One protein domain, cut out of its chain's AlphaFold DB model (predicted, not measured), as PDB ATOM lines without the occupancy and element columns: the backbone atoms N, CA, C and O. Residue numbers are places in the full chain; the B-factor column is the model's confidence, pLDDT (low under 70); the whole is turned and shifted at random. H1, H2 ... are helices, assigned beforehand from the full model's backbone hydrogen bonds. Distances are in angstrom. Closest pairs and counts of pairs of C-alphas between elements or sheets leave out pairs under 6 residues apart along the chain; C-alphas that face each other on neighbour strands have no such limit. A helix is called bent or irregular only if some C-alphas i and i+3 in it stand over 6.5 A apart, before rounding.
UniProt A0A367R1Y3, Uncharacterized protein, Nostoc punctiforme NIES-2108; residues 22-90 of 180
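AT A GLANCE: This is residues 22 to 90 of the 180 residues of an uncharacterized protein of Nostoc punctiforme NIES-2108 (UniProt A0A367R1Y3). A loose helical hairpin of two long helices, the kinked H2 and the longer H3, opens as a V away from its tight turn, with the short helix H1 set at a steep angle near the start of H2, at the open end. Residues 82 to 90, of which 82 to 88 belong to H3, stick out free of the rest, as do residues 33 to 38 in the link between H1 and H2. The printed part has 69 residues with three named helices, in the order H1, H2, H3, and no named strand; the class is all helix. The whole is loose, with a radius of gyration of the C-alphas of 14.3 A and spans of 38 by 28 by 23 A.

HOW THE PARTS SIT: H1, residues 22 to 30, and H2, residues 40 to 59, only just touch, with 3 pairs of C-alphas within 8 A. The closest C-alphas are those of Lys 30 and Phe 40, 5.5 A apart, and H2 touches H1 with residues 40 to 43 alone. Their lines stand at a steep tilt of 68 degrees, only just short of about perpendicular, and run opposite ways. H2 has a kink of 65 degrees near residue 52 and is irregular: C-alphas 51 and 54 are 7.7 A apart. H2 and H3, residues 64 to 88, form a helical hairpin and touch, through residues 49 to 58 of H2 and 67 to 78 of H3 alone. Their closest C-alphas are those of Ala 50 and Ser 74, 4.5 A apart. They run opposite ways at a steep tilt of 41 degrees. H1 and H3 are apart. In H1 and H3 every O i to N i+4 pair is within hydrogen-bond range; in H2, 14 of 16 are.

IN THESE COORDINATES: H1 begins at C-alpha 22 (622.323, 233.564, 747.891) and is 12.3 A long. H2 begins at C-alpha 40 (634.409, 225.585, 748.986) and measures 27.1 A from first to last C-alpha. H3 measures 36.3 A and ends at C-alpha 88 (616.382, 216.130, 756.218).

THE WHOLE: The C-alphas farthest apart, those of Gly 61 and Gly 90, are 41.1 A apart. The printed part has no cut; the link from H1 to H2 is short, that from H2 to H3 tight. The mean pLDDT of the printed part is 93.9, and no printed residue is under 70.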
ATOM      1  N   ASP A  22     621.077 234.001 748.533       94.38
ATOM      2  CA  ASP A  22     622.323 233.564 747.891       94.38
ATOM      3  C   ASP A  22     623.537 233.738 748.816       94.38
ATOM      4  O   ASP A  22     624.384 232.852 748.923       94.38
ATOM      5  N   GLY A  23     623.632 234.880 749.507       94.44
ATOM      6  CA  GLY A  23     624.722 235.159 750.441       94.44
ATOM      7  C   GLY A  23     624.732 234.223 751.645       94.44
ATOM      8  O   GLY A  23     625.802 233.765 752.051       94.44
ATOM      9  N   LYS A  24     623.553 233.876 752.176       95.06
ATOM     10  CA  LYS A  24     623.405 232.886 753.251       95.06
ATOM     11  C   LYS A  24     623.828 231.492 752.791       95.06
ATOM     12  O   LYS A  24     624.572 230.837 753.512       95.06
ATOM     13  N   ILE A  25     623.439 231.075 751.582       93.19
ATOM     14  CA  ILE A  25     623.859 229.793 750.990       93.19
ATOM     15  C   ILE A  25     625.383 229.745 750.838       93.19
ATOM     16  O   ILE A  25     626.022 228.805 751.303       93.19
ATOM     17  N   ILE A  26     625.987 230.779 750.245       92.19
ATOM     18  CA  ILE A  26     627.445 230.855 750.068       92.19
ATOM     19  C   ILE A  26     628.161 230.815 751.425       92.19
ATOM     20  O   ILE A  26     629.162 230.117 751.573       92.19
ATOM     21  N   THR A  27     627.652 231.544 752.420       92.56
ATOM     22  CA  THR A  27     628.223 231.561 753.776       92.56
ATOM     23  C   THR A  27     628.134 230.187 754.434       92.56
ATOM     24  O   THR A  27     629.124 229.711 754.985       92.56
ATOM     25  N   TYR A  28     626.984 229.520 754.318       91.69
ATOM     26  CA  TYR A  28     626.780 228.166 754.822       91.69
ATOM     27  C   TYR A  28     627.766 227.182 754.186       91.69
ATOM     28  O   TYR A  28     628.481 226.496 754.908       91.69
ATOM     29  N   LEU A  29     627.907 227.176 752.859       90.00
ATOM     30  CA  LEU A  29     628.847 226.287 752.165       90.00
ATOM     31  C   LEU A  29     630.310 226.555 752.555       90.00
ATOM     32  O   LEU A  29     631.075 225.614 752.747       90.00
ATOM     33  N   LYS A  30     630.697 227.824 752.738       89.75
ATOM     34  CA  LYS A  30     632.046 228.195 753.202       89.75
ATOM     35  C   LYS A  30     632.358 227.724 754.619       89.75
ATOM     36  O   LYS A  30     633.523 227.502 754.923       89.75
ATOM     37  N   SER A  31     631.348 227.567 755.474       89.88
ATOM     38  CA  SER A  31     631.546 227.017 756.822       89.88
ATOM     39  C   SER A  31     631.813 225.505 756.852       89.88
ATOM     40  O   SER A  31     631.970 224.954 757.935       89.88
ATOM     41  N   ASN A  32     631.884 224.846 755.686       82.12
ATOM     42  CA  ASN A  32     632.053 223.399 755.530       82.12
ATOM     43  C   ASN A  32     631.092 222.592 756.430       82.12
ATOM     44  O   ASN A  32     631.509 221.858 757.331       82.12
ATOM     45  N   PRO A  33     629.776 222.731 756.206       77.31
ATOM     46  CA  PRO A  33     628.765 222.263 757.147       77.31
ATOM     47  C   PRO A  33     628.685 220.734 757.210       77.31
ATOM     48  O   PRO A  33     628.260 220.177 758.218       77.31
ATOM     49  N   LEU A  34     629.125 220.059 756.146       77.19
ATOM     50  CA  LEU A  34     629.161 218.604 756.035       77.19
ATOM     51  C   LEU A  34     630.525 218.013 756.424       77.19
ATOM     52  O   LEU A  34     630.689 216.799 756.352       77.19
ATOM     53  N   LYS A  35     631.492 218.852 756.839       80.00
ATOM     54  CA  LYS A  35     632.875 218.458 757.168       80.00
ATOM     55  C   LYS A  35     633.501 217.564 756.097       80.00
ATOM     56  O   LYS A  35     634.216 216.614 756.407       80.00
ATOM     57  N   LEU A  36     633.191 217.857 754.839       79.88
ATOM     58  CA  LEU A  36     633.800 217.164 753.717       79.88
ATOM     59  C   LEU A  36     635.243 217.649 753.607       79.88
ATOM     60  O   LEU A  36     635.516 218.828 753.840       79.88
ATOM     61  N   ASP A  37     636.153 216.754 753.244       86.31
ATOM     62  CA  ASP A  37     637.534 217.110 752.907       86.31
ATOM     63  C   ASP A  37     637.580 217.696 751.484       86.31
ATOM     64  O   ASP A  37     638.186 217.144 750.572       86.31
ATOM     65  N   LEU A  38     636.785 218.747 751.270       84.06
ATOM     66  CA  LEU A  38     636.600 219.441 750.004       84.06
ATOM     67  C   LEU A  38     636.592 220.939 750.267       84.06
ATOM     68  O   LEU A  38     635.880 221.435 751.151       84.06
ATOM     69  N   ASP A  39     637.322 221.672 749.439       88.00
ATOM     70  CA  ASP A  39     637.314 223.125 749.504       88.00
ATOM     71  C   ASP A  39     635.987 223.692 748.986       88.00
ATOM     72  O   ASP A  39     635.314 223.120 748.126       88.00
ATOM     73  N   PHE A  40     635.624 224.896 749.445       87.88
ATOM     74  CA  PHE A  40     634.409 225.585 748.986       87.88
ATOM     75  C   PHE A  40     634.314 225.659 747.452       87.88
ATOM     76  O   PHE A  40     633.237 225.483 746.882       87.88
ATOM     77  N   SER A  41     635.440 225.914 746.779       88.38
ATOM     78  CA  SER A  41     635.480 225.993 745.317       88.38
ATOM     79  C   SER A  41     635.152 224.651 744.656       88.38
ATOM     80  O   SER A  41     634.392 224.623 743.691       88.38
ATOM     81  N   GLU A  42     635.632 223.542 745.215       89.62
ATOM     82  CA  GLU A  42     635.359 222.194 744.722       89.62
ATOM     83  C   GLU A  42     633.900 221.814 744.928       89.62
ATOM     84  O   GLU A  42     633.278 221.272 744.018       89.62
ATOM     85  N   VAL A  43     633.316 222.171 746.076       90.44
ATOM     86  CA  VAL A  43     631.881 221.981 746.335       90.44
ATOM     87  C   VAL A  43     631.043 222.707 745.279       90.44
ATOM     88  O   VAL A  43     630.134 222.117 744.693       90.44
ATOM     89  N   VAL A  44     631.373 223.968 744.981       90.88
ATOM     90  CA  VAL A  44     630.673 224.754 743.953       90.88
ATOM     91  C   VAL A  44     630.859 224.141 742.564       90.88
ATOM     92  O   VAL A  44     629.887 223.988 741.827       90.88
ATOM     93  N   VAL A  45     632.083 223.756 742.201       92.75
ATOM     94  CA  VAL A  45     632.373 223.143 740.897       92.75
ATOM     95  C   VAL A  45     631.666 221.796 740.747       92.75
ATOM     96  O   VAL A  45     631.117 221.520 739.683       92.75
ATOM     97  N   ASN A  46     631.620 220.970 741.791       93.12
ATOM     98  CA  ASN A  46     630.917 219.689 741.769       93.12
ATOM     99  C   ASN A  46     629.406 219.878 741.615       93.12
ATOM    100  O   ASN A  46     628.793 219.182 740.805       93.12
ATOM    101  N   ALA A  47     628.824 220.867 742.300       93.88
ATOM    102  CA  ALA A  47     627.427 221.233 742.095       93.88
ATOM    103  C   ALA A  47     627.176 221.648 740.635       93.88
ATOM    104  O   ALA A  47     626.261 221.137 739.996       93.88
ATOM    105  N   LEU A  48     628.027 222.505 740.062       95.56
ATOM    106  CA  LEU A  48     627.910 222.899 738.655       95.56
ATOM    107  C   LEU A  48     628.042 221.703 737.703       95.56
ATOM    108  O   LEU A  48     627.262 221.597 736.759       95.56
ATOM    109  N   LYS A  49     628.980 220.782 737.954       97.50
ATOM    110  CA  LYS A  49     629.151 219.565 737.146       97.50
ATOM    111  C   LYS A  49     627.903 218.690 737.173       97.50
ATOM    112  O   LYS A  49     627.474 218.245 736.113       97.50
ATOM    113  N   ALA A  50     627.300 218.480 738.342       97.62
ATOM    114  CA  ALA A  50     626.097 217.659 738.457       97.62
ATOM    115  C   ALA A  50     624.978 218.154 737.521       97.62
ATOM    116  O   ALA A  50     624.375 217.343 736.822       97.62
ATOM    117  N   TYR A  51     624.768 219.472 737.426       98.00
ATOM    118  CA  TYR A  51     623.735 220.059 736.563       98.00
ATOM    119  C   TYR A  51     624.140 220.211 735.093       98.00
ATOM    120  O   TYR A  51     623.314 219.994 734.209       98.00
ATOM    121  N   TRP A  52     625.380 220.620 734.814       98.25
ATOM    122  CA  TRP A  52     625.741 221.149 733.492       98.25
ATOM    123  C   TRP A  52     626.679 220.258 732.683       98.25
ATOM    124  O   TRP A  52     626.736 220.406 731.462       98.25
ATOM    125  N   LEU A  53     627.398 219.328 733.321       98.31
ATOM    126  CA  LEU A  53     628.429 218.532 732.653       98.31
ATOM    127  C   LEU A  53     627.918 217.774 731.414       98.31
ATOM    128  O   LEU A  53     628.587 217.870 730.387       98.31
ATOM    129  N   PRO A  54     626.749 217.098 731.423       98.38
ATOM    130  CA  PRO A  54     626.277 216.371 730.244       98.38
ATOM    131  C   PRO A  54     626.049 217.301 729.049       98.38
ATOM    132  O   PRO A  54     626.423 216.980 727.924       98.38
ATOM    133  N   PHE A  55     625.502 218.494 729.289       98.25
ATOM    134  CA  PHE A  55     625.230 219.475 728.238       98.25
ATOM    135  C   PHE A  55     626.508 220.094 727.677       98.25
ATOM    136  O   PHE A  55     626.624 220.265 726.465       98.25
ATOM    137  N   VAL A  56     627.477 220.395 728.547       98.31
ATOM    138  CA  VAL A  56     628.797 220.886 728.129       98.31
ATOM    139  C   VAL A  56     629.521 219.825 727.302       98.31
ATOM    140  O   VAL A  56     630.063 220.133 726.249       98.31
ATOM    141  N   MET A  57     629.489 218.564 727.731       98.44
ATOM    142  CA  MET A  57     630.160 217.473 727.017       98.44
ATOM    143  C   MET A  57     629.494 217.200 725.665       98.44
ATOM    144  O   MET A  57     630.174 217.063 724.649       98.44
ATOM    145  N   HIS A  58     628.163 217.246 725.612       98.12
ATOM    146  CA  HIS A  58     627.424 217.176 724.357       98.12
ATOM    147  C   HIS A  58     627.770 218.333 723.401       98.12
ATOM    148  O   HIS A  58     627.891 218.108 722.195       98.12
ATOM    149  N   SER A  59     627.939 219.564 723.903       98.25
ATOM    150  CA  SER A  59     628.224 220.734 723.058       98.25
ATOM    151  C   SER A  59     629.641 220.740 722.481       98.25
ATOM    152  O   SER A  59     629.834 221.247 721.378       98.25
ATOM    153  N   VAL A  60     630.611 220.129 723.170       98.06
ATOM    154  CA  VAL A  60     631.983 219.942 722.660       98.06
ATOM    155  C   VAL A  60     632.154 218.669 721.821       98.06
ATOM    156  O   VAL A  60     633.259 218.373 721.378       98.06
ATOM    157  N   GLY A  61     631.065 217.936 721.562       97.94
ATOM    158  CA  GLY A  61     631.040 216.819 720.617       97.94
ATOM    159  C   GLY A  61     631.237 215.427 721.221       97.94
ATOM    160  O   GLY A  61     631.405 214.483 720.455       97.94
ATOM    161  N   VAL A  62     631.179 215.264 722.547       97.94
ATOM    162  CA  VAL A  62     631.136 213.932 723.180       97.94
ATOM    163  C   VAL A  62     629.807 213.246 722.835       97.94
ATOM    164  O   VAL A  62     628.752 213.894 722.808       97.94
ATOM    165  N   ARG A  63     629.847 211.939 722.545       97.19
ATOM    166  CA  ARG A  63     628.712 211.142 722.045       97.19
ATOM    167  C   ARG A  63     628.590 209.785 722.746       97.19
ATOM    168  O   ARG A  63     629.430 209.414 723.564       97.19
ATOM    169  N   ASP A  64     627.509 209.085 722.410       96.50
ATOM    170  CA  ASP A  64     627.268 207.669 722.692       96.50
ATOM    171  C   ASP A  64     627.460 207.285 724.167       96.50
ATOM    172  O   ASP A  64     626.948 207.958 725.067       96.50
ATOM    173  N   GLU A  65     628.165 206.183 724.429       98.00
ATOM    174  CA  GLU A  65     628.290 205.599 725.764       98.00
ATOM    175  C   GLU A  65     629.040 206.509 726.746       98.00
ATOM    176  O   GLU A  65     628.739 206.513 727.939       98.00
ATOM    177  N   GLU A  66     629.982 207.329 726.271       98.00
ATOM    178  CA  GLU A  66     630.668 208.292 727.136       98.00
ATOM    179  C   GLU A  66     629.698 209.374 727.617       98.00
ATOM    180  O   GLU A  66     629.580 209.619 728.821       98.00
ATOM    181  N   LEU A  67     628.930 209.964 726.695       98.44
ATOM    182  CA  LEU A  67     627.918 210.953 727.054       98.44
ATOM    183  C   LEU A  67     626.833 210.340 727.948       98.44
ATOM    184  O   LEU A  67     626.409 210.969 728.920       98.44
ATOM    185  N   ARG A  68     626.419 209.099 727.664       98.50
ATOM    186  CA  ARG A  68     625.460 208.354 728.486       98.50
ATOM    187  C   ARG A  68     625.978 208.155 729.909       98.50
ATOM    188  O   ARG A  68     625.245 208.420 730.860       98.50
ATOM    189  N   ARG A  69     627.237 207.751 730.082       98.56
ATOM    190  CA  ARG A  69     627.857 207.578 731.405       98.56
ATOM    191  C   ARG A  69     627.912 208.886 732.185       98.56
ATOM    192  O   ARG A  69     627.587 208.903 733.371       98.56
ATOM    193  N   ILE A  70     628.275 209.979 731.516       98.50
ATOM    194  CA  ILE A  70     628.303 211.323 732.106       98.50
ATOM    195  C   ILE A  70     626.894 211.741 732.546       98.50
ATOM    196  O   ILE A  70     626.717 212.216 733.667       98.50
ATOM    197  N   ALA A  71     625.883 211.506 731.705       98.38
ATOM    198  CA  ALA A  71     624.490 211.789 732.035       98.38
ATOM    199  C   ALA A  71     623.996 210.961 733.232       98.38
ATOM    200  O   ALA A  71     623.413 211.523 734.157       98.38
ATOM    201  N   ILE A  72     624.279 209.653 733.262       98.56
ATOM    202  CA  ILE A  72     623.927 208.770 734.386       98.56
ATOM    203  C   ILE A  72     624.583 209.254 735.679       98.56
ATOM    204  O   ILE A  72     623.910 209.342 736.706       98.56
ATOM    205  N   TRP A  73     625.873 209.596 735.639       98.25
ATOM    206  CA  TRP A  73     626.575 210.126 736.804       98.25
ATOM    207  C   TRP A  73     625.901 211.400 737.327       98.25
ATOM    208  O   TRP A  73     625.573 211.467 738.511       98.25
ATOM    209  N   SER A  74     625.619 212.366 736.448       98.44
ATOM    210  CA  SER A  74     624.928 213.610 736.804       98.44
ATOM    211  C   SER A  74     623.553 213.358 737.421       98.44
ATOM    212  O   SER A  74     623.248 213.909 738.478       98.44
ATOM    213  N   ILE A  75     622.748 212.479 736.816       98.38
ATOM    214  CA  ILE A  75     621.434 212.091 737.346       98.38
ATOM    215  C   ILE A  75     621.581 211.521 738.757       98.38
ATOM    216  O   ILE A  75     620.878 211.962 739.661       98.38
ATOM    217  N   LYS A  76     622.533 210.609 738.983       98.19
ATOM    218  CA  LYS A  76     622.739 209.995 740.301       98.19
ATOM    219  C   LYS A  76     623.138 211.007 741.373       98.19
ATOM    220  O   LYS A  76     622.643 210.907 742.494       98.19
ATOM    221  N   GLN A  77     623.967 211.998 741.041       97.38
ATOM    222  CA  GLN A  77     624.293 213.082 741.978       97.38
ATOM    223  C   GLN A  77     623.042 213.886 742.368       97.38
ATOM    224  O   GLN A  77     622.816 214.162 743.546       97.38
ATOM    225  N   LEU A  78     622.203 214.231 741.389       97.81
ATOM    226  CA  LEU A  78     620.990 215.019 741.613       97.81
ATOM    227  C   LEU A  78     619.907 214.231 742.362       97.81
ATOM    228  O   LEU A  78     619.275 214.773 743.267       97.81
ATOM    229  N   GLU A  79     619.716 212.955 742.030       96.81
ATOM    230  CA  GLU A  79     618.821 212.042 742.750       96.81
ATOM    231  C   GLU A  79     619.258 211.863 744.208       96.81
ATOM    232  O   GLU A  79     618.422 211.916 745.114       96.81
ATOM    233  N   GLY A  80     620.564 211.701 744.447       94.94
ATOM    234  CA  GLY A  80     621.130 211.634 745.793       94.94
ATOM    235  C   GLY A  80     620.838 212.903 746.592       94.94
ATOM    236  O   GLY A  80     620.295 212.826 747.694       94.94
ATOM    237  N   GLN A  81     621.089 214.078 746.008       94.62
ATOM    238  CA  GLN A  81     620.810 215.355 746.668       94.62
ATOM    239  C   GLN A  81     619.313 215.564 746.932       94.62
ATOM    240  O   GLN A  81     618.932 216.032 748.005       94.62
ATOM    241  N   ALA A  82     618.448 215.201 745.982       95.56
ATOM    242  CA  ALA A  82     617.001 215.263 746.169       95.56
ATOM    243  C   ALA A  82     616.540 214.346 747.311       95.56
ATOM    244  O   ALA A  82     615.671 214.729 748.093       95.56
ATOM    245  N   SER A  83     617.135 213.158 747.427       95.00
ATOM    246  CA  SER A  83     616.831 212.201 748.493       95.00
ATOM    247  C   SER A  83     617.271 212.728 749.858       95.00
ATOM    248  O   SER A  83     616.474 212.720 750.790       95.00
ATOM    249  N   LEU A  84     618.476 213.298 749.949       92.62
ATOM    250  CA  LEU A  84     618.969 213.941 751.169       92.62
ATOM    251  C   LEU A  84     618.056 215.088 751.622       92.62
ATOM    252  O   LEU A  84     617.712 215.185 752.796       92.62
ATOM    253  N   ILE A  85     617.629 215.955 750.697       94.56
ATOM    254  CA  ILE A  85     616.694 217.044 751.016       94.56
ATOM    255  C   ILE A  85     615.372 216.466 751.532       94.56
ATOM    256  O   ILE A  85     614.832 216.946 752.524       94.56
ATOM    257  N   ARG A  86     614.845 215.424 750.890       95.25
ATOM    258  CA  ARG A  86     613.610 214.785 751.353       95.25
ATOM    259  C   ARG A  86     613.739 214.255 752.775       95.25
ATOM    260  O   ARG A  86     612.871 214.531 753.591       95.25
ATOM    261  N   GLU A  87     614.828 213.559 753.070       93.81
ATOM    262  CA  GLU A  87     615.088 212.984 754.387       93.81
ATOM    263  C   GLU A  87     615.231 214.066 755.467       93.81
ATOM    264  O   GLU A  87     614.500 214.053 756.456       93.81
ATOM    265  N   VAL A  88     616.100 215.058 755.245       93.69
ATOM    266  CA  VAL A  88     616.382 216.130 756.218       93.69
ATOM    267  C   VAL A  88     615.143 216.973 756.523       93.69
ATOM    268  O   VAL A  88     614.980 217.448 757.646       93.69
ATOM    269  N   PHE A  89     614.262 217.158 755.539       95.38
ATOM    270  CA  PHE A  89     613.066 217.989 755.677       95.38
ATOM    271  C   PHE A  89     611.766 217.182 755.842       95.38
ATOM    272  O   PHE A  89     610.687 217.772 755.812       95.38
ATOM    273  N   GLY A  90     611.838 215.858 756.025       93.81
ATOM    274  CA  GLY A  90     610.664 215.003 756.251       93.81
ATOM    275  C   GLY A  90     609.667 214.965 755.084       93.81
ATOM    276  O   GLY A  90     608.467 214.787 755.294       93.81
TER     277      GLY A  90